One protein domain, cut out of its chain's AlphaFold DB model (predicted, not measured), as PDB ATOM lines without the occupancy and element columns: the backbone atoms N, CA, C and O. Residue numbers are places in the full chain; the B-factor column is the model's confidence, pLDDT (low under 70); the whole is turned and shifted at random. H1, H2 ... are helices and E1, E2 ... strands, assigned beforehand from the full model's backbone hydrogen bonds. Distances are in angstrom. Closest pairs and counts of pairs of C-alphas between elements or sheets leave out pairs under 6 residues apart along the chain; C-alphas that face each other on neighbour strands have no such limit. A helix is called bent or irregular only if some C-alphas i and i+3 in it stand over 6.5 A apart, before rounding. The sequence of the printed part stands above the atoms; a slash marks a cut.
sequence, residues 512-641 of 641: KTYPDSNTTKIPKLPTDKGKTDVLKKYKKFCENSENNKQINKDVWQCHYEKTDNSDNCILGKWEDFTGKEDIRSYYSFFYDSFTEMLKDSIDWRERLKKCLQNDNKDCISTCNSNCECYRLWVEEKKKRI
ATOM      1  N   LYS A 512     -52.481 -29.796  14.344       72.44
ATOM      2  CA  LYS A 512     -53.731 -29.563  13.629       72.44
ATOM      3  C   LYS A 512     -53.767 -30.481  12.412       72.44
ATOM      4  O   LYS A 512     -52.938 -30.357  11.523       72.44
ATOM      5  N   THR A 513     -54.719 -31.402  12.352       73.19
ATOM      6  CA  THR A 513     -54.876 -32.298  11.199       73.19
ATOM      7  C   THR A 513     -56.292 -32.215  10.670       73.19
ATOM      8  O   THR A 513     -57.247 -32.300  11.438       73.19
ATOM      9  N   TYR A 514     -56.415 -32.090   9.355       80.38
ATOM     10  CA  TYR A 514     -57.686 -32.190   8.649       80.38
ATOM     11  C   TYR A 514     -57.751 -33.536   7.919       80.38
ATOM     12  O   TYR A 514     -56.703 -34.020   7.485       80.38
ATOM     13  N   PRO A 515     -58.939 -34.146   7.760       80.50
ATOM     14  CA  PRO A 515     -59.086 -35.360   6.965       80.50
ATOM     15  C   PRO A 515     -58.601 -35.135   5.532       80.50
ATOM     16  O   PRO A 515     -58.985 -34.151   4.896       80.50
ATOM     17  N   ASP A 516     -57.817 -36.068   4.988       80.00
ATOM     18  CA  ASP A 516     -57.300 -35.964   3.617       80.00
ATOM     19  C   ASP A 516     -58.424 -35.792   2.582       80.00
ATOM     20  O   ASP A 516     -58.253 -35.047   1.618       80.00
ATOM     21  N   SER A 517     -59.599 -36.392   2.821       81.69
ATOM     22  CA  SER A 517     -60.793 -36.260   1.971       81.69
ATOM     23  C   SER A 517     -61.286 -34.820   1.809       81.69
ATOM     24  O   SER A 517     -61.901 -34.502   0.795       81.69
ATOM     25  N   ASN A 518     -61.005 -33.960   2.792       83.38
ATOM     26  CA  ASN A 518     -61.470 -32.576   2.848       83.38
ATOM     27  C   ASN A 518     -60.312 -31.587   2.648       83.38
ATOM     28  O   ASN A 518     -60.463 -30.392   2.903       83.38
ATOM     29  N   THR A 519     -59.134 -32.058   2.217       87.69
ATOM     30  CA  THR A 519     -57.998 -31.185   1.903       87.69
ATOM     31  C   THR A 519     -57.576 -31.305   0.449       87.69
ATOM     32  O   THR A 519     -57.538 -32.380  -0.139       87.69
ATOM     33  N   THR A 520     -57.217 -30.172  -0.144       89.88
ATOM     34  CA  THR A 520     -56.718 -30.072  -1.514       89.88
ATOM     35  C   THR A 520     -55.325 -29.463  -1.505       89.88
ATOM     36  O   THR A 520     -55.094 -28.414  -0.899       89.88
ATOM     37  N   LYS A 521     -54.389 -30.093  -2.219       90.81
ATOM     38  CA  LYS A 521     -53.059 -29.526  -2.462       90.81
ATOM     39  C   LYS A 521     -53.110 -28.619  -3.686       90.81
ATOM     40  O   LYS A 521     -53.360 -29.082  -4.795       90.81
ATOM     41  N   ILE A 522     -52.837 -27.334  -3.492       88.50
ATOM     42  CA  ILE A 522     -52.855 -26.301  -4.525       88.50
ATOM     43  C   ILE A 522     -51.422 -25.799  -4.753       88.50
ATOM     44  O   ILE A 522     -50.947 -24.909  -4.040       88.50
ATOM     45  N   PRO A 523     -50.703 -26.318  -5.762       86.56
ATOM     46  CA  PRO A 523     -49.369 -25.827  -6.077       86.56
ATOM     47  C   PRO A 523     -49.439 -24.392  -6.621       86.56
ATOM     48  O   PRO A 523     -50.224 -24.101  -7.524       86.56
ATOM     49  N   LYS A 524     -48.625 -23.476  -6.089       84.94
ATOM     50  CA  LYS A 524     -48.447 -22.104  -6.589       84.94
ATOM     51  C   LYS A 524     -47.105 -21.984  -7.297       84.94
ATOM     52  O   LYS A 524     -46.101 -22.537  -6.853       84.94
ATOM     53  N   LEU A 525     -47.087 -21.244  -8.405       84.56
ATOM     54  CA  LEU A 525     -45.826 -20.896  -9.051       84.56
ATOM     55  C   LEU A 525     -44.978 -20.062  -8.082       84.56
ATOM     56  O   LEU A 525     -45.518 -19.112  -7.505       84.56
ATOM     57  N   PRO A 526     -43.685 -20.386  -7.921       77.12
ATOM     58  CA  PRO A 526     -42.812 -19.597  -7.074       77.12
ATOM     59  C   PRO A 526     -42.713 -18.187  -7.654       77.12
ATOM     60  O   PRO A 526     -42.563 -18.002  -8.867       77.12
ATOM     61  N   THR A 527     -42.808 -17.193  -6.779       78.50
ATOM     62  CA  THR A 527     -42.672 -15.785  -7.155       78.50
ATOM     63  C   THR A 527     -41.453 -15.191  -6.476       78.50
ATOM     64  O   THR A 527     -41.191 -15.445  -5.298       78.50
ATOM     65  N   ASP A 528     -40.700 -14.375  -7.205       73.38
ATOM     66  CA  ASP A 528     -39.646 -13.581  -6.589       73.38
ATOM     67  C   ASP A 528     -40.293 -12.451  -5.771       73.38
ATOM     68  O   ASP A 528     -40.784 -11.459  -6.321       73.38
ATOM     69  N   LYS A 529     -40.322 -12.628  -4.439       66.19
ATOM     70  CA  LYS A 529     -40.931 -11.686  -3.483       66.19
ATOM     71  C   LYS A 529     -40.462 -10.247  -3.754       66.19
ATOM     72  O   LYS A 529     -39.279  -9.984  -3.965       66.19
ATOM     73  N   GLY A 530     -41.407  -9.305  -3.773       63.53
ATOM     74  CA  GLY A 530     -41.138  -7.880  -4.016       63.53
ATOM     75  C   GLY A 530     -40.916  -7.486  -5.487       63.53
ATOM     76  O   GLY A 530     -40.566  -6.330  -5.761       63.53
ATOM     77  N   LYS A 531     -41.101  -8.408  -6.447       72.00
ATOM     78  CA  LYS A 531     -41.164  -8.108  -7.888       72.00
ATOM     79  C   LYS A 531     -42.623  -8.059  -8.351       72.00
ATOM     80  O   LYS A 531     -43.368  -9.012  -8.168       72.00
ATOM     81  N   THR A 532     -43.015  -6.944  -8.961       68.62
ATOM     82  CA  THR A 532     -44.381  -6.710  -9.469       68.62
ATOM     83  C   THR A 532     -44.514  -6.979 -10.969       68.62
ATOM     84  O   THR A 532     -45.551  -7.429 -11.425       68.62
ATOM     85  N   ASP A 533     -43.437  -6.739 -11.710       78.12
ATOM     86  CA  ASP A 533     -43.239  -7.060 -13.124       78.12
ATOM     87  C   ASP A 533     -43.333  -8.575 -13.371       78.12
ATOM     88  O   ASP A 533     -42.544  -9.314 -12.788       78.12
ATOM     89  N   VAL A 534     -44.249  -9.039 -14.226       85.94
ATOM     90  CA  VAL A 534     -44.592 -10.462 -14.393       85.94
ATOM     91  C   VAL A 534     -43.410 -11.307 -14.880       85.94
ATOM     92  O   VAL A 534     -43.220 -12.420 -14.393       85.94
ATOM     93  N   LEU A 535     -42.539 -10.758 -15.739       83.75
ATOM     94  CA  LEU A 535     -41.322 -11.455 -16.183       83.75
ATOM     95  C   LEU A 535     -40.279 -11.554 -15.070       83.75
ATOM     96  O   LEU A 535     -39.598 -12.565 -14.962       83.75
ATOM     97  N   LYS A 536     -40.138 -10.526 -14.226       83.44
ATOM     98  CA  LYS A 536     -39.244 -10.577 -13.056       83.44
ATOM     99  C   LYS A 536     -39.822 -11.447 -11.946       83.44
ATOM    100  O   LYS A 536     -39.074 -12.157 -11.290       83.44
ATOM    101  N   LYS A 537     -41.133 -11.384 -11.737       86.12
ATOM    102  CA  LYS A 537     -41.885 -12.133 -10.730       86.12
ATOM    103  C   LYS A 537     -41.790 -13.631 -10.983       86.12
ATOM    104  O   LYS A 537     -41.518 -14.375 -10.047       86.12
ATOM    105  N   TYR A 538     -41.957 -14.051 -12.237       87.69
ATOM    106  CA  TYR A 538     -41.860 -15.446 -12.665       87.69
ATOM    107  C   TYR A 538     -40.537 -15.761 -13.365       87.69
ATOM    108  O   TYR A 538     -40.463 -16.738 -14.100       87.69
ATOM    109  N   LYS A 539     -39.476 -14.979 -13.129       84.75
ATOM    110  CA  LYS A 539     -38.190 -15.139 -13.822       84.75
ATOM    111  C   LYS A 539     -37.667 -16.572 -13.733       84.75
ATOM    112  O   LYS A 539     -37.437 -17.208 -14.754       84.75
ATOM    113  N   LYS A 540     -37.587 -17.115 -12.515       83.69
ATOM    114  CA  LYS A 540     -37.170 -18.505 -12.271       83.69
ATOM    115  C   LYS A 540     -38.077 -19.525 -12.956       83.69
ATOM    116  O   LYS A 540     -37.614 -20.592 -13.338       83.69
ATOM    117  N   PHE A 541     -39.369 -19.228 -13.078       85.31
ATOM    118  CA  PHE A 541     -40.307 -20.098 -13.775       85.31
ATOM    119  C   PHE A 541     -40.050 -20.080 -15.290       85.31
ATOM    120  O   PHE A 541     -39.882 -21.143 -15.879       85.31
ATOM    121  N   CYS A 542     -39.910 -18.890 -15.879       81.75
ATOM    122  CA  CYS A 542     -39.623 -18.706 -17.302       81.75
ATOM    123  C   CYS A 542     -38.236 -19.229 -17.732       81.75
ATOM    124  O   CYS A 542     -38.080 -19.708 -18.847       81.75
ATOM    125  N   GLU A 543     -37.208 -19.140 -16.882       79.00
ATOM    126  CA  GLU A 543     -35.849 -19.614 -17.217       79.00
ATOM    127  C   GLU A 543     -35.719 -21.146 -17.126       79.00
ATOM    128  O   GLU A 543     -34.921 -21.767 -17.831       79.00
ATOM    129  N   ASN A 544     -36.510 -21.787 -16.260       69.31
ATOM    130  CA  ASN A 544     -36.479 -23.242 -16.096       69.31
ATOM    131  C   ASN A 544     -37.255 -23.984 -17.190       69.31
ATOM    132  O   ASN A 544     -36.924 -25.136 -17.481       69.31
ATOM    133  N   SER A 545     -38.235 -23.336 -17.826       59.91
ATOM    134  CA  SER A 545     -38.946 -23.913 -18.968       59.91
ATOM    135  C   SER A 545     -38.070 -24.135 -20.195       59.91
ATOM    136  O   SER A 545     -38.318 -25.070 -20.944       59.91
ATOM    137  N   GLU A 546     -37.004 -23.350 -20.364       56.09
ATOM    138  CA  GLU A 546     -36.018 -23.569 -21.432       56.09
ATOM    139  C   GLU A 546     -35.141 -24.815 -21.177       56.09
ATOM    140  O   GLU A 546     -34.499 -25.313 -22.094       56.09
ATOM    141  N   ASN A 547     -35.131 -25.353 -19.948       54.56
ATOM    142  CA  ASN A 547     -34.172 -26.367 -19.492       54.56
ATOM    143  C   ASN A 547     -34.803 -27.687 -18.993       54.56
ATOM    144  O   ASN A 547     -34.086 -28.509 -18.421       54.56
ATOM    145  N   ASN A 548     -36.117 -27.911 -19.161       52.09
ATOM    146  CA  ASN A 548     -36.832 -29.131 -18.720       52.09
ATOM    147  C   ASN A 548     -36.628 -29.514 -17.231       52.09
ATOM    148  O   ASN A 548     -36.761 -30.679 -16.850       52.09
ATOM    149  N   LYS A 549     -36.312 -28.550 -16.357       59.06
ATOM    150  CA  LYS A 549     -36.114 -28.805 -14.920       59.06
ATOM    151  C   LYS A 549     -37.429 -28.683 -14.153       59.06
ATOM    152  O   LYS A 549     -38.187 -27.735 -14.345       59.06
ATOM    153  N   GLN A 550     -37.677 -29.625 -13.241       61.59
ATOM    154  CA  GLN A 550     -38.817 -29.580 -12.326       61.59
ATOM    155  C   GLN A 550     -38.716 -28.332 -11.437       61.59
ATOM    156  O   GLN A 550     -37.738 -28.138 -10.719       61.59
ATOM    157  N   ILE A 551     -39.719 -27.458 -11.517       69.19
ATOM    158  CA  ILE A 551     -39.769 -26.221 -10.731       69.19
ATOM    159  C   ILE A 551     -40.338 -26.548  -9.351       69.19
ATOM    160  O   ILE A 551     -41.446 -27.079  -9.253       69.19
ATOM    161  N   ASN A 552     -39.612 -26.188  -8.290       73.12
ATOM    162  CA  ASN A 552     -40.124 -26.261  -6.924       73.12
ATOM    163  C   ASN A 552     -41.272 -25.256  -6.768       73.12
ATOM    164  O   ASN A 552     -41.062 -24.044  -6.827       73.12
ATOM    165  N   LYS A 553     -42.494 -25.774  -6.632       80.06
ATOM    166  CA  LYS A 553     -43.710 -24.985  -6.421       80.06
ATOM    167  C   LYS A 553     -43.964 -24.816  -4.929       80.06
ATOM    168  O   LYS A 553     -43.740 -25.746  -4.157       80.06
ATOM    169  N   ASP A 554     -44.510 -23.666  -4.557       82.56
ATOM    170  CA  ASP A 554     -45.015 -23.434  -3.208       82.56
ATOM    171  C   ASP A 554     -46.337 -24.202  -3.070       82.56
ATOM    172  O   ASP A 554     -47.351 -23.819  -3.659       82.56
ATOM    173  N   VAL A 555     -46.329 -25.336  -2.369       88.69
ATOM    174  CA  VAL A 555     -47.522 -26.182  -2.224       88.69
ATOM    175  C   VAL A 555     -48.348 -25.693  -1.044       88.69
ATOM    176  O   VAL A 555     -47.911 -25.776   0.099       88.69
ATOM    177  N   TRP A 556     -49.550 -25.200  -1.332       91.19
ATOM    178  CA  TRP A 556     -50.533 -24.858  -0.310       91.19
ATOM    179  C   TRP A 556     -51.447 -26.049  -0.048       91.19
ATOM    180  O   TRP A 556     -51.915 -26.670  -1.001       91.19
ATOM    181  N   GLN A 557     -51.739 -26.356   1.211       91.81
ATOM    182  CA  GLN A 557     -52.792 -27.298   1.583       91.81
ATOM    183  C   GLN A 557     -54.006 -26.505   2.063       91.81
ATOM    184  O   GLN A 557     -53.957 -25.835   3.093       91.81
ATOM    185  N   CYS A 558     -55.092 -26.564   1.298       90.75
ATOM    186  CA  CYS A 558     -56.343 -25.891   1.617       90.75
ATOM    187  C   CYS A 558     -57.378 -26.904   2.083       90.75
ATOM    188  O   CYS A 558     -57.624 -27.900   1.407       90.75
ATOM    189  N   HIS A 559     -57.975 -26.635   3.231       87.69
ATOM    190  CA  HIS A 559     -59.141 -27.324   3.744       87.69
ATOM    191  C   HIS A 559     -60.388 -26.490   3.442       87.69
ATOM    192  O   HIS A 559     -60.363 -25.266   3.605       87.69
ATOM    193  N   TYR A 560     -61.442 -27.155   2.983       80.06
ATOM    194  CA  TYR A 560     -62.746 -26.543   2.764       80.06
ATOM    195  C   TYR A 560     -63.840 -27.524   3.175       80.06
ATOM    196  O   TYR A 560     -63.939 -28.614   2.604       80.06
ATOM    197  N   GLU A 561     -64.670 -27.128   4.131       73.25
ATOM    198  CA  GLU A 561     -65.731 -27.954   4.691       73.25
ATOM    199  C   GLU A 561     -66.996 -27.112   4.855       73.25
ATOM    200  O   GLU A 561     -67.082 -26.207   5.670       73.25
ATOM    201  N   LYS A 562     -68.040 -27.426   4.075       64.44
ATOM    202  CA  LYS A 562     -69.287 -26.635   4.045       64.44
ATOM    203  C   LYS A 562     -70.021 -26.570   5.392       64.44
ATOM    204  O   LYS A 562     -70.980 -25.813   5.516       64.44
ATOM    205  N   THR A 563     -69.651 -27.427   6.338       65.19
ATOM    206  CA  THR A 563     -70.361 -27.648   7.598       65.19
ATOM    207  C   THR A 563     -69.711 -26.962   8.793       65.19
ATOM    208  O   THR A 563     -70.359 -26.887   9.837       65.19
ATOM    209  N   ASP A 564     -68.491 -26.431   8.667       64.88
ATOM    210  CA  ASP A 564     -67.859 -25.646   9.725       64.88
ATOM    211  C   ASP A 564     -67.089 -24.434   9.175       64.88
ATOM    212  O   ASP A 564     -66.701 -24.365   8.017       64.88
ATOM    213  N   ASN A 565     -66.896 -23.407  10.005       66.38
ATOM    214  CA  ASN A 565     -66.131 -22.218   9.617       66.38
ATOM    215  C   ASN A 565     -64.617 -22.488   9.719       66.38
ATOM    216  O   ASN A 565     -63.887 -21.658  10.256       66.38
ATOM    217  N   SER A 566     -64.128 -23.653   9.281       74.56
ATOM    218  CA  SER A 566     -62.709 -24.020   9.380       74.56
ATOM    219  C   SER A 566     -61.954 -23.954   8.044       74.56
ATOM    220  O   SER A 566     -60.795 -24.370   7.971       74.56
ATOM    221  N   ASP A 567     -62.560 -23.328   7.031       87.81
ATOM    222  CA  ASP A 567     -62.008 -23.124   5.689       87.81
ATOM    223  C   ASP A 567     -60.690 -22.326   5.693       87.81
ATOM    224  O   ASP A 567     -60.662 -21.088   5.757       87.81
ATOM    225  N   ASN A 568     -59.567 -23.034   5.588       89.94
ATOM    226  CA  ASN A 568     -58.230 -22.479   5.777       89.94
ATOM    227  C   ASN A 568     -57.215 -23.054   4.794       89.94
ATOM    228  O   ASN A 568     -57.291 -24.209   4.391       89.94
ATOM    229  N   CYS A 569     -56.192 -22.268   4.484       91.94
ATOM    230  CA  CYS A 569     -55.056 -22.662   3.667       91.94
ATOM    231  C   CYS A 569     -53.748 -22.409   4.421       91.94
ATOM    232  O   CYS A 569     -53.564 -21.329   4.983       91.94
ATOM    233  N   ILE A 570     -52.828 -23.371   4.368       91.69
ATOM    234  CA  ILE A 570     -51.461 -23.264   4.898       91.69
ATOM    235  C   ILE A 570     -50.443 -23.474   3.779       91.69
ATOM    236  O   ILE A 570     -50.652 -24.307   2.892       91.69
ATOM    237  N   LEU A 571     -49.341 -22.728   3.805       90.38
ATOM    238  CA  LEU A 571     -48.171 -23.033   2.989       90.38
ATOM    239  C   LEU A 571     -47.412 -24.211   3.615       90.38
ATOM    240  O   LEU A 571     -46.858 -24.074   4.701       90.38
ATOM    241  N   GLY A 572     -47.363 -25.348   2.922       89.25
ATOM    242  CA  GLY A 572     -46.846 -26.604   3.464       89.25
ATOM    243  C   GLY A 572     -47.975 -27.550   3.863       89.25
ATOM    244  O   GLY A 572     -48.965 -27.670   3.135       89.25
ATOM    245  N   LYS A 573     -47.811 -28.250   4.987       88.31
ATOM    246  CA  LYS A 573     -48.787 -29.221   5.485       88.31
ATOM    247  C   LYS A 573     -49.312 -28.832   6.858       88.31
ATOM    248  O   LYS A 573     -48.579 -28.290   7.678       88.31
ATOM    249  N   TRP A 574     -50.565 -29.183   7.130       86.44
ATOM    250  CA  TRP A 574     -51.191 -28.930   8.432       86.44
ATOM    251  C   TRP A 574     -50.526 -29.688   9.589       86.44
ATOM    252  O   TRP A 574     -50.436 -29.151  10.686       86.44
ATOM    253  N   GLU A 575     -49.981 -30.883   9.331       84.19
ATOM    254  CA  GLU A 575     -49.259 -31.681  10.336       84.19
ATOM    255  C   GLU A 575     -48.014 -30.987  10.916       84.19
ATOM    256  O   GLU A 575     -47.586 -31.341  12.016       84.19
ATOM    257  N   ASP A 576     -47.479 -30.001  10.187       83.94
ATOM    258  CA  ASP A 576     -46.301 -29.207  10.542       83.94
ATOM    259  C   ASP A 576     -46.679 -27.828  11.124       83.94
ATOM    260  O   ASP A 576     -45.805 -26.997  11.352       83.94
ATOM    261  N   PHE A 577     -47.971 -27.540  11.325       83.38
ATOM    262  CA  PHE A 577     -48.432 -26.228  11.776       83.38
ATOM    263  C   PHE A 577     -48.063 -25.972  13.244       83.38
ATOM    264  O   PHE A 577     -48.501 -26.686  14.145       83.38
ATOM    265  N   THR A 578     -47.303 -24.902  13.472       76.62
ATOM    266  CA  THR A 578     -46.842 -24.419  14.784       76.62
ATOM    267  C   THR A 578     -47.401 -23.035  15.138       76.62
ATOM    268  O   THR A 578     -47.046 -22.445  16.160       76.62
ATOM    269  N   GLY A 579     -48.248 -22.462  14.277       76.94
ATOM    270  CA  GLY A 579     -48.784 -21.105  14.425       76.94
ATOM    271  C   GLY A 579     -47.926 -20.009  13.783       76.94
ATOM    272  O   GLY A 579     -48.355 -18.847  13.729       76.94
ATOM    273  N   LYS A 580     -46.737 -20.361  13.274       77.94
ATOM    274  CA  LYS A 580     -45.760 -19.434  12.670       77.94
ATOM    275  C   LYS A 580     -45.742 -19.476  11.144       77.94
ATOM    276  O   LYS A 580     -45.165 -18.590  10.515       77.94
ATOM    277  N   GLU A 581     -46.359 -20.489  10.559       85.12
ATOM    278  CA  GLU A 581     -46.435 -20.706   9.121       85.12
ATOM    279  C   GLU A 581     -47.354 -19.678   8.449       85.12
ATOM    280  O   GLU A 581     -48.199 -19.030   9.076       85.12
ATOM    281  N   ASP A 582     -47.199 -19.541   7.132       85.38
ATOM    282  CA  ASP A 582     -48.060 -18.687   6.318       85.38
ATOM    283  C   ASP A 582     -49.443 -19.346   6.182       85.38
ATOM    284  O   ASP A 582     -49.623 -20.307   5.429       85.38
ATOM    285  N   ILE A 583     -50.419 -18.817   6.922       90.25
ATOM    286  CA  ILE A 583     -51.815 -19.267   6.911       90.25
ATOM    287  C   ILE A 583     -52.762 -18.163   6.463       90.25
ATOM    288  O   ILE A 583     -52.537 -16.980   6.734       90.25
ATOM    289  N   ARG A 584     -53.850 -18.553   5.796       91.62
ATOM    290  CA  ARG A 584     -54.922 -17.651   5.359       91.62
ATOM    291  C   ARG A 584     -56.262 -18.356   5.370       91.62
ATOM    292  O   ARG A 584     -56.323 -19.559   5.123       91.62
ATOM    293  N   SER A 585     -57.342 -17.604   5.566       91.94
ATOM    294  CA  SER A 585     -58.670 -18.146   5.293       91.94
ATOM    295  C   SER A 585     -58.773 -18.540   3.818       91.94
ATOM    296  O   SER A 585     -58.153 -17.906   2.951       91.94
ATOM    297  N   TYR A 586     -59.562 -19.572   3.517       89.19
ATOM    298  CA  TYR A 586     -59.777 -20.017   2.137       89.19
ATOM    299  C   TYR A 586     -60.235 -18.861   1.239       89.19
ATOM    300  O   TYR A 586     -59.698 -18.663   0.150       89.19
ATOM    301  N   TYR A 587     -61.162 -18.028   1.726       87.06
ATOM    302  CA  TYR A 587     -61.638 -16.855   0.998       87.06
ATOM    303  C   TYR A 587     -60.515 -15.862   0.688       87.06
ATOM    304  O   TYR A 587     -60.391 -15.428  -0.458       87.06
ATOM    305  N   SER A 588     -59.671 -15.518   1.664       90.19
ATOM    306  CA  SER A 588     -58.530 -14.624   1.432       90.19
ATOM    307  C   SER A 588     -57.547 -15.216   0.423       90.19
ATOM    308  O   SER A 588     -57.093 -14.511  -0.476       90.19
ATOM    309  N   PHE A 589     -57.251 -16.517   0.522       89.62
ATOM    310  CA  PHE A 589     -56.394 -17.217  -0.438       89.62
ATOM    311  C   PHE A 589     -56.980 -17.206  -1.860       89.62
ATOM    312  O   PHE A 589     -56.256 -16.947  -2.829       89.62
ATOM    313  N   PHE A 590     -58.286 -17.455  -1.987       87.25
ATOM    314  CA  PHE A 590     -59.007 -17.463  -3.255       87.25
ATOM    315  C   PHE A 590     -59.004 -16.079  -3.913       87.25
ATOM    316  O   PHE A 590     -58.552 -15.941  -5.052       87.25
ATOM    317  N   TYR A 591     -59.443 -15.037  -3.198       86.12
ATOM    318  CA  TYR A 591     -59.507 -13.676  -3.742       86.12
ATOM    319  C   TYR A 591     -58.123 -13.099  -4.046       86.12
ATOM    320  O   TYR A 591     -57.973 -12.406  -5.056       86.12
ATOM    321  N   ASP A 592     -57.108 -13.398  -3.231       85.38
ATOM    322  CA  ASP A 592     -55.725 -13.004  -3.518       85.38
ATOM    323  C   ASP A 592     -55.221 -13.689  -4.794       85.38
ATOM    324  O   ASP A 592     -54.749 -13.015  -5.707       85.38
ATOM    325  N   SER A 593     -55.425 -15.006  -4.926       86.31
ATOM    326  CA  SER A 593     -55.040 -15.765  -6.127       86.31
ATOM    327  C   SER A 593     -55.759 -15.272  -7.388       86.31
ATOM    328  O   SER A 593     -55.136 -15.157  -8.445       86.31
ATOM    329  N   PHE A 594     -57.050 -14.950  -7.285       86.12
ATOM    330  CA  PHE A 594     -57.843 -14.417  -8.392       86.12
ATOM    331  C   PHE A 594     -57.389 -13.007  -8.791       86.12
ATOM    332  O   PHE A 594     -57.155 -12.728  -9.967       86.12
ATOM    333  N   THR A 595     -57.191 -12.124  -7.810       85.12
ATOM    334  CA  THR A 595     -56.711 -10.753  -8.039       85.12
ATOM    335  C   THR A 595     -55.311 -10.749  -8.642       85.12
ATOM    336  O   THR A 595     -55.027  -9.979  -9.561       85.12
ATOM    337  N   GLU A 596     -54.430 -11.615  -8.145       85.38
ATOM    338  CA  GLU A 596     -53.089 -11.819  -8.681       85.38
ATOM    339  C   GLU A 596     -53.139 -12.289 -10.139       85.38
ATOM    340  O   GLU A 596     -52.462 -11.709 -10.983       85.38
ATOM    341  N   MET A 597     -53.984 -13.275 -10.457       89.00
ATOM    342  CA  MET A 597     -54.168 -13.769 -11.824       89.00
ATOM    343  C   MET A 597     -54.636 -12.665 -12.780       89.00
ATOM    344  O   MET A 597     -54.100 -12.553 -13.884       89.00
ATOM    345  N   LEU A 598     -55.612 -11.843 -12.377       89.19
ATOM    346  CA  LEU A 598     -56.097 -10.735 -13.207       89.19
ATOM    347  C   LEU A 598     -55.002  -9.691 -13.456       89.19
ATOM    348  O   LEU A 598     -54.796  -9.276 -14.596       89.19
ATOM    349  N   LYS A 599     -54.264  -9.302 -12.409       85.81
ATOM    350  CA  LYS A 599     -53.150  -8.347 -12.524       85.81
ATOM    351  C   LYS A 599     -52.040  -8.878 -13.427       85.81
ATOM    352  O   LYS A 599     -51.605  -8.171 -14.333       85.81
ATOM    353  N   ASP A 600     -51.631 -10.125 -13.217       89.56
ATOM    354  CA  ASP A 600     -50.624 -10.790 -14.042       89.56
ATOM    355  C   ASP A 600     -51.082 -10.869 -15.508       89.56
ATOM    356  O   ASP A 600     -50.278 -10.651 -16.407       89.56
ATOM    357  N   SER A 601     -52.372 -11.121 -15.764       91.00
ATOM    358  CA  SER A 601     -52.928 -11.159 -17.126       91.00
ATOM    359  C   SER A 601     -52.847  -9.799 -17.828       91.00
ATOM    360  O   SER A 601     -52.539  -9.736 -19.019       91.00
ATOM    361  N   ILE A 602     -53.092  -8.702 -17.100       88.81
ATOM    362  CA  ILE A 602     -52.954  -7.338 -17.629       88.81
ATOM    363  C   ILE A 602     -51.484  -7.032 -17.950       88.81
ATOM    364  O   ILE A 602     -51.194  -6.537 -19.040       88.81
ATOM    365  N   ASP A 603     -50.545  -7.363 -17.057       87.69
ATOM    366  CA  ASP A 603     -49.110  -7.139 -17.307       87.69
ATOM    367  C   ASP A 603     -48.600  -8.009 -18.470       87.69
ATOM    368  O   ASP A 603     -47.897  -7.521 -19.357       87.69
ATOM    369  N   TRP A 604     -49.030  -9.274 -18.557       90.56
ATOM    370  CA  TRP A 604     -48.747 -10.128 -19.714       90.56
ATOM    371  C   TRP A 604     -49.228  -9.501 -21.019       90.56
ATOM    372  O   TRP A 604     -48.457  -9.423 -21.980       90.56
ATOM    373  N   ARG A 605     -50.469  -9.003 -21.051       89.31
ATOM    374  CA  ARG A 605     -51.026  -8.319 -22.223       89.31
ATOM    375  C   ARG A 605     -50.161  -7.131 -22.636       89.31
ATOM    376  O   ARG A 605     -49.852  -7.005 -23.817       89.31
ATOM    377  N   GLU A 606     -49.751  -6.285 -21.695       85.94
ATOM    378  CA  GLU A 606     -48.921  -5.113 -22.001       85.94
ATOM    379  C   GLU A 606     -47.525  -5.496 -22.512       85.94
ATOM    380  O   GLU A 606     -47.018  -4.878 -23.452       85.94
ATOM    381  N   ARG A 607     -46.909  -6.551 -21.971       84.44
ATOM    382  CA  ARG A 607     -45.591  -7.022 -22.435       84.44
ATOM    383  C   ARG A 607     -45.623  -7.652 -23.808       84.44
ATOM    384  O   ARG A 607     -44.735  -7.393 -24.620       84.44
ATOM    385  N   LEU A 608     -46.631  -8.479 -24.055       87.62
ATOM    386  CA  LEU A 608     -46.785  -9.186 -25.320       87.62
ATOM    387  C   LEU A 608     -47.395  -8.301 -26.401       87.62
ATOM    388  O   LEU A 608     -47.304  -8.644 -27.574       87.62
ATOM    389  N   LYS A 609     -47.942  -7.132 -26.049       85.81
ATOM    390  CA  LYS A 609     -48.557  -6.182 -26.984       85.81
ATOM    391  C   LYS A 609     -47.712  -5.938 -28.232       85.81
ATOM    392  O   LYS A 609     -48.238  -6.004 -29.334       85.81
ATOM    393  N   LYS A 610     -46.401  -5.723 -28.075       77.75
ATOM    394  CA  LYS A 610     -45.481  -5.502 -29.207       77.75
ATOM    395  C   LYS A 610     -45.237  -6.745 -30.060       77.75
ATOM    396  O   LYS A 610     -44.939  -6.602 -31.231       77.75
ATOM    397  N   CYS A 611     -45.338  -7.931 -29.470       81.06
ATOM    398  CA  CYS A 611     -45.216  -9.204 -30.176       81.06
ATOM    399  C   CYS A 611     -46.506  -9.564 -30.930       81.06
ATOM    400  O   CYS A 611     -46.465 -10.337 -31.878       81.06
ATOM    401  N   LEU A 612     -47.645  -9.018 -30.490       80.00
ATOM    402  CA  LEU A 612     -48.970  -9.246 -31.071       80.00
ATOM    403  C   LEU A 612     -49.365  -8.175 -32.108       80.00
ATOM    404  O   LEU A 612     -50.256  -8.414 -32.917       80.00
ATOM    405  N   GLN A 613     -48.736  -6.994 -32.078       74.75
ATOM    406  CA  GLN A 613     -48.947  -5.918 -33.052       74.75
ATOM    407  C   GLN A 613     -48.145  -6.203 -34.328       74.75
ATOM    408  O   GLN A 613     -46.920  -6.251 -34.304       74.75
ATOM    409  N   ASN A 614     -48.857  -6.415 -35.433       56.91
ATOM    410  CA  ASN A 614     -48.366  -7.090 -36.634       56.91
ATOM    411  C   ASN A 614     -48.159  -6.119 -37.815       56.91
ATOM    412  O   ASN A 614     -48.515  -6.439 -38.947       56.91
ATOM    413  N   ASP A 615     -47.633  -4.921 -37.551       60.66
ATOM    414  CA  ASP A 615     -47.519  -3.876 -38.584       60.66
ATOM    415  C   ASP A 615     -46.241  -4.026 -39.428       60.66
ATOM    416  O   ASP A 615     -46.255  -3.767 -40.628       60.66
ATOM    417  N   ASN A 616     -45.158  -4.542 -38.838       57.41
ATOM    418  CA  ASN A 616     -43.931  -4.929 -39.533       57.41
ATOM    419  C   ASN A 616     -43.613  -6.372 -39.132       57.41
ATOM    420  O   ASN A 616     -43.498  -6.649 -37.941       57.41
ATOM    421  N   LYS A 617     -43.476  -7.294 -40.092       67.81
ATOM    422  CA  LYS A 617     -43.209  -8.739 -39.894       67.81
ATOM    423  C   LYS A 617     -41.803  -9.038 -39.323       67.81
ATOM    424  O   LYS A 617     -41.157 -10.004 -39.724       67.81
ATOM    425  N   ASP A 618     -41.306  -8.196 -38.426       68.06
ATOM    426  CA  ASP A 618     -39.967  -8.267 -37.861       68.06
ATOM    427  C   ASP A 618     -39.886  -9.409 -36.839       68.06
ATOM    428  O   ASP A 618     -40.640  -9.467 -35.866       68.06
ATOM    429  N   CYS A 619     -38.941 -10.330 -37.038       69.62
ATOM    430  CA  CYS A 619     -38.684 -11.403 -36.085       69.62
ATOM    431  C   CYS A 619     -37.953 -10.846 -34.853       69.62
ATOM    432  O   CYS A 619     -36.786 -10.461 -34.925       69.62
ATOM    433  N   ILE A 620     -38.635 -10.815 -33.706       72.25
ATOM    434  CA  ILE A 620     -38.064 -10.382 -32.428       72.25
ATOM    435  C   ILE A 620     -37.780 -11.630 -31.584       72.25
ATOM    436  O   ILE A 620     -38.701 -12.241 -31.047       72.25
ATOM    437  N   SER A 621     -36.508 -11.999 -31.414       71.00
ATOM    438  CA  SER A 621     -36.117 -13.211 -30.668       71.00
ATOM    439  C   SER A 621     -36.669 -13.248 -29.236       71.00
ATOM    440  O   SER A 621     -37.134 -14.289 -28.778       71.00
ATOM    441  N   THR A 622     -36.725 -12.099 -28.554       77.06
ATOM    442  CA  THR A 622     -37.302 -11.986 -27.202       77.06
ATOM    443  C   THR A 622     -38.816 -12.192 -27.159       77.06
ATOM    444  O   THR A 622     -39.364 -12.420 -26.084       77.06
ATOM    445  N   CYS A 623     -39.525 -12.079 -28.287       82.31
ATOM    446  CA  CYS A 623     -40.955 -12.374 -28.328       82.31
ATOM    447  C   CYS A 623     -41.223 -13.872 -28.210       82.31
ATOM    448  O   CYS A 623     -42.177 -14.241 -27.538       82.31
ATOM    449  N   ASN A 624     -40.368 -14.724 -28.786       82.44
ATOM    450  CA  ASN A 624     -40.543 -16.172 -28.698       82.44
ATOM    451  C   ASN A 624     -40.476 -16.650 -27.236       82.44
ATOM    452  O   ASN A 624     -41.437 -17.229 -26.738       82.44
ATOM    453  N   SER A 625     -39.414 -16.293 -26.504       82.81
ATOM    454  CA  SER A 625     -39.261 -16.687 -25.094       82.81
ATOM    455  C   SER A 625     -40.358 -16.120 -24.184       82.81
ATOM    456  O   SER A 625     -40.877 -16.824 -23.319       82.81
ATOM    457  N   ASN A 626     -40.778 -14.869 -24.396       86.69
ATOM    458  CA  ASN A 626     -41.861 -14.267 -23.611       86.69
ATOM    459  C   ASN A 626     -43.228 -14.910 -23.902       86.69
ATOM    460  O   ASN A 626     -43.992 -15.150 -22.967       86.69
ATOM    461  N   CYS A 627     -43.547 -15.182 -25.173       88.00
ATOM    462  CA  CYS A 627     -44.779 -15.871 -25.564       88.00
ATOM    463  C   CYS A 627     -44.804 -17.306 -25.034       88.00
ATOM    464  O   CYS A 627     -45.841 -17.759 -24.554       88.00
ATOM    465  N   GLU A 628     -43.664 -17.994 -25.067       87.00
ATOM    466  CA  GLU A 628     -43.536 -19.347 -24.538       87.00
ATOM    467  C   GLU A 628     -43.709 -19.371 -23.015       87.00
ATOM    468  O   GLU A 628     -44.513 -20.152 -22.501       87.00
ATOM    469  N   CYS A 629     -43.070 -18.448 -22.282       88.19
ATOM    470  CA  CYS A 629     -43.313 -18.344 -20.843       88.19
ATOM    471  C   CYS A 629     -44.783 -18.018 -20.532       88.19
ATOM    472  O   CYS A 629     -45.354 -18.584 -19.599       88.19
ATOM    473  N   TYR A 630     -45.432 -17.154 -21.319       91.38
ATOM    474  CA  TYR A 630     -46.859 -16.878 -21.155       91.38
ATOM    475  C   TYR A 630     -47.727 -18.116 -21.402       91.38
ATOM    476  O   TYR A 630     -48.603 -18.403 -20.587       91.38
ATOM    477  N   ARG A 631     -47.472 -18.879 -22.473       90.62
ATOM    478  CA  ARG A 631     -48.181 -20.138 -22.767       90.62
ATOM    479  C   ARG A 631     -48.101 -21.091 -21.578       90.62
ATOM    480  O   ARG A 631     -49.130 -21.574 -21.107       90.62
ATOM    481  N   LEU A 632     -46.898 -21.295 -21.048       87.94
ATOM    482  CA  LEU A 632     -46.664 -22.153 -19.887       87.94
ATOM    483  C   LEU A 632     -47.324 -21.607 -18.620       87.94
ATOM    484  O   LEU A 632     -47.914 -22.365 -17.850       87.94
ATOM    485  N   TRP A 633     -47.271 -20.293 -18.403       90.12
ATOM    486  CA  TRP A 633     -47.967 -19.650 -17.292       90.12
ATOM    487  C   TRP A 633     -49.483 -19.883 -17.379       90.12
ATOM    488  O   TRP A 633     -50.098 -20.207 -16.362       90.12
ATOM    489  N   VAL A 634     -50.083 -19.790 -18.574       90.56
ATOM    490  CA  VAL A 634     -51.507 -20.086 -18.811       90.56
ATOM    491  C   VAL A 634     -51.818 -21.553 -18.529       90.56
ATOM    492  O   VAL A 634     -52.807 -21.839 -17.857       90.56
ATOM    493  N   GLU A 635     -50.996 -22.487 -19.006       87.81
ATOM    494  CA  GLU A 635     -51.176 -23.922 -18.738       87.81
ATOM    495  C   GLU A 635     -51.135 -24.234 -17.244       87.81
ATOM    496  O   GLU A 635     -51.976 -24.973 -16.733       87.81
ATOM    497  N   GLU A 636     -50.206 -23.618 -16.519       84.75
ATOM    498  CA  GLU A 636     -50.103 -23.767 -15.072       84.75
ATOM    499  C   GLU A 636     -51.268 -23.117 -14.322       84.75
ATOM    500  O   GLU A 636     -51.725 -23.656 -13.315       84.75
ATOM    501  N   LYS A 637     -51.799 -21.992 -14.812       85.62
ATOM    502  CA  LYS A 637     -53.004 -21.377 -14.241       85.62
ATOM    503  C   LYS A 637     -54.265 -22.201 -14.524       85.62
ATOM    504  O   LYS A 637     -55.084 -22.327 -13.623       85.62
ATOM    505  N   LYS A 638     -54.391 -22.824 -15.703       83.44
ATOM    506  CA  LYS A 638     -55.516 -23.716 -16.056       83.44
ATOM    507  C   LYS A 638     -55.600 -24.959 -15.173       83.44
ATOM    508  O   LYS A 638     -56.697 -25.368 -14.848       83.44
ATOM    509  N   LYS A 639     -54.465 -25.538 -14.766       77.88
ATOM    510  CA  LYS A 639     -54.432 -26.685 -13.832       77.88
ATOM    511  C   LYS A 639     -54.910 -26.336 -12.412       77.88
ATOM    512  O   LYS A 639     -54.999 -27.225 -11.572       77.88
ATOM    513  N   ARG A 640     -55.090 -25.046 -12.116       65.25
ATOM    514  CA  ARG A 640     -55.302 -24.492 -10.771       65.25
ATOM    515  C   ARG A 640     -56.708 -23.909 -10.574       65.25
ATOM    516  O   ARG A 640     -57.053 -23.599  -9.439       65.25
ATOM    517  N   ILE A 641     -57.437 -23.706 -11.673       51.56
ATOM    518  CA  ILE A 641     -58.874 -23.399 -11.730       51.56
ATOM    519  C   ILE A 641     -59.594 -24.738 -11.814       51.56
ATOM    520  O   ILE A 641     -60.620 -24.879 -11.117       51.56
TER     521      ILE A 641
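What this domain is: This is residues 512 to 641 of the 641 residues of an uncharacterized protein of Plasmodium falciparum (isolate Camp / Malaysia) (UniProt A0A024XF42). A long helical hairpin of H3 and H4 makes a rod, with a small twisted sheet of four strands at the end where H3 begins and two short helices, H1 and H2, packed on the hairpin's side. At the opposite end the loop residues 613 to 618 stick out. The 130 printed residues hold four named helices and four named strands, in the order E1 H1 H2 E2 E3 E4 H3 H4; the sheet, E1 E2 E3 E4, is antiparallel, and the class is mixed. The whole is loose, with a radius of gyration of the C-alphas of 17.7 A and spans of 58 by 27 by 27 A.

How they stand to each other: E1, residues 519 to 524, is an edge strand, antiparallel to E2, residues 554 to 559; N 522 and O 556 are 2.7 A apart, within hydrogen-bond range. E2, E3, residues 568 to 571, and E4, residues 583 to 585, form a meander, each strand the antiparallel neighbour of the one before, with hairpins E2-E3 and E3-E4. N 559 and O 568 are 2.8 A apart, as are N 569 and O 584. H3, residues 586 to 612, is on one face of the sheet, in two layers, with residues 586 to 593 near it; its height over the sheet is 14.7 A, and it runs along the strands at 17 degrees to E3 on the local plane. H1, residues 534 to 537, only just touches H3, with 3 pairs of C-alphas within 8 A, the closest those of Val 534 and Asp 600, 6.1 A. H4, residues 621 to 638, forms a helical hairpin with H3 at a shallow tilt of 25 degrees, opposite ways; the closest C-alphas, of Cys 611 and Cys 623, are 5.6 A apart. H2, residues 539 to 545, touches H4 about perpendicular, at 89 degrees, through Cys 542 and Cys 629, whose C-alphas are 5.1 A apart. H2 has every O i to N i+4 pair within hydrogen-bond range, H3 21 of 23 and H4 13 of 14; H1 is too short for one.

Where its parts are: E1 begins at C-alpha 519 (-57.998, -31.185, 1.903) and spans 15.7 A; H1 spans 4.9 A, H2 10.2 A, E2 16.2 A, E3 10.5 A and E4 7.1 A. H3 spans 36.5 A, with a kink of 36 degrees near residue 606, and is only just irregular: C-alphas 607 and 610 are 6.9 A apart. H4 spans 26.5 A and ends at C-alpha 638 (-55.516, -23.716, -16.056).

The domain as a whole: The farthest C-alphas, of Lys 512 and Asn 616, are 59.4 A apart. The printed part has no cut, and the link E3 to E4 is long. The mean pLDDT of the printed part is 80.6; 23 residues are under 70, among them 544 to 551 and 614 to 619.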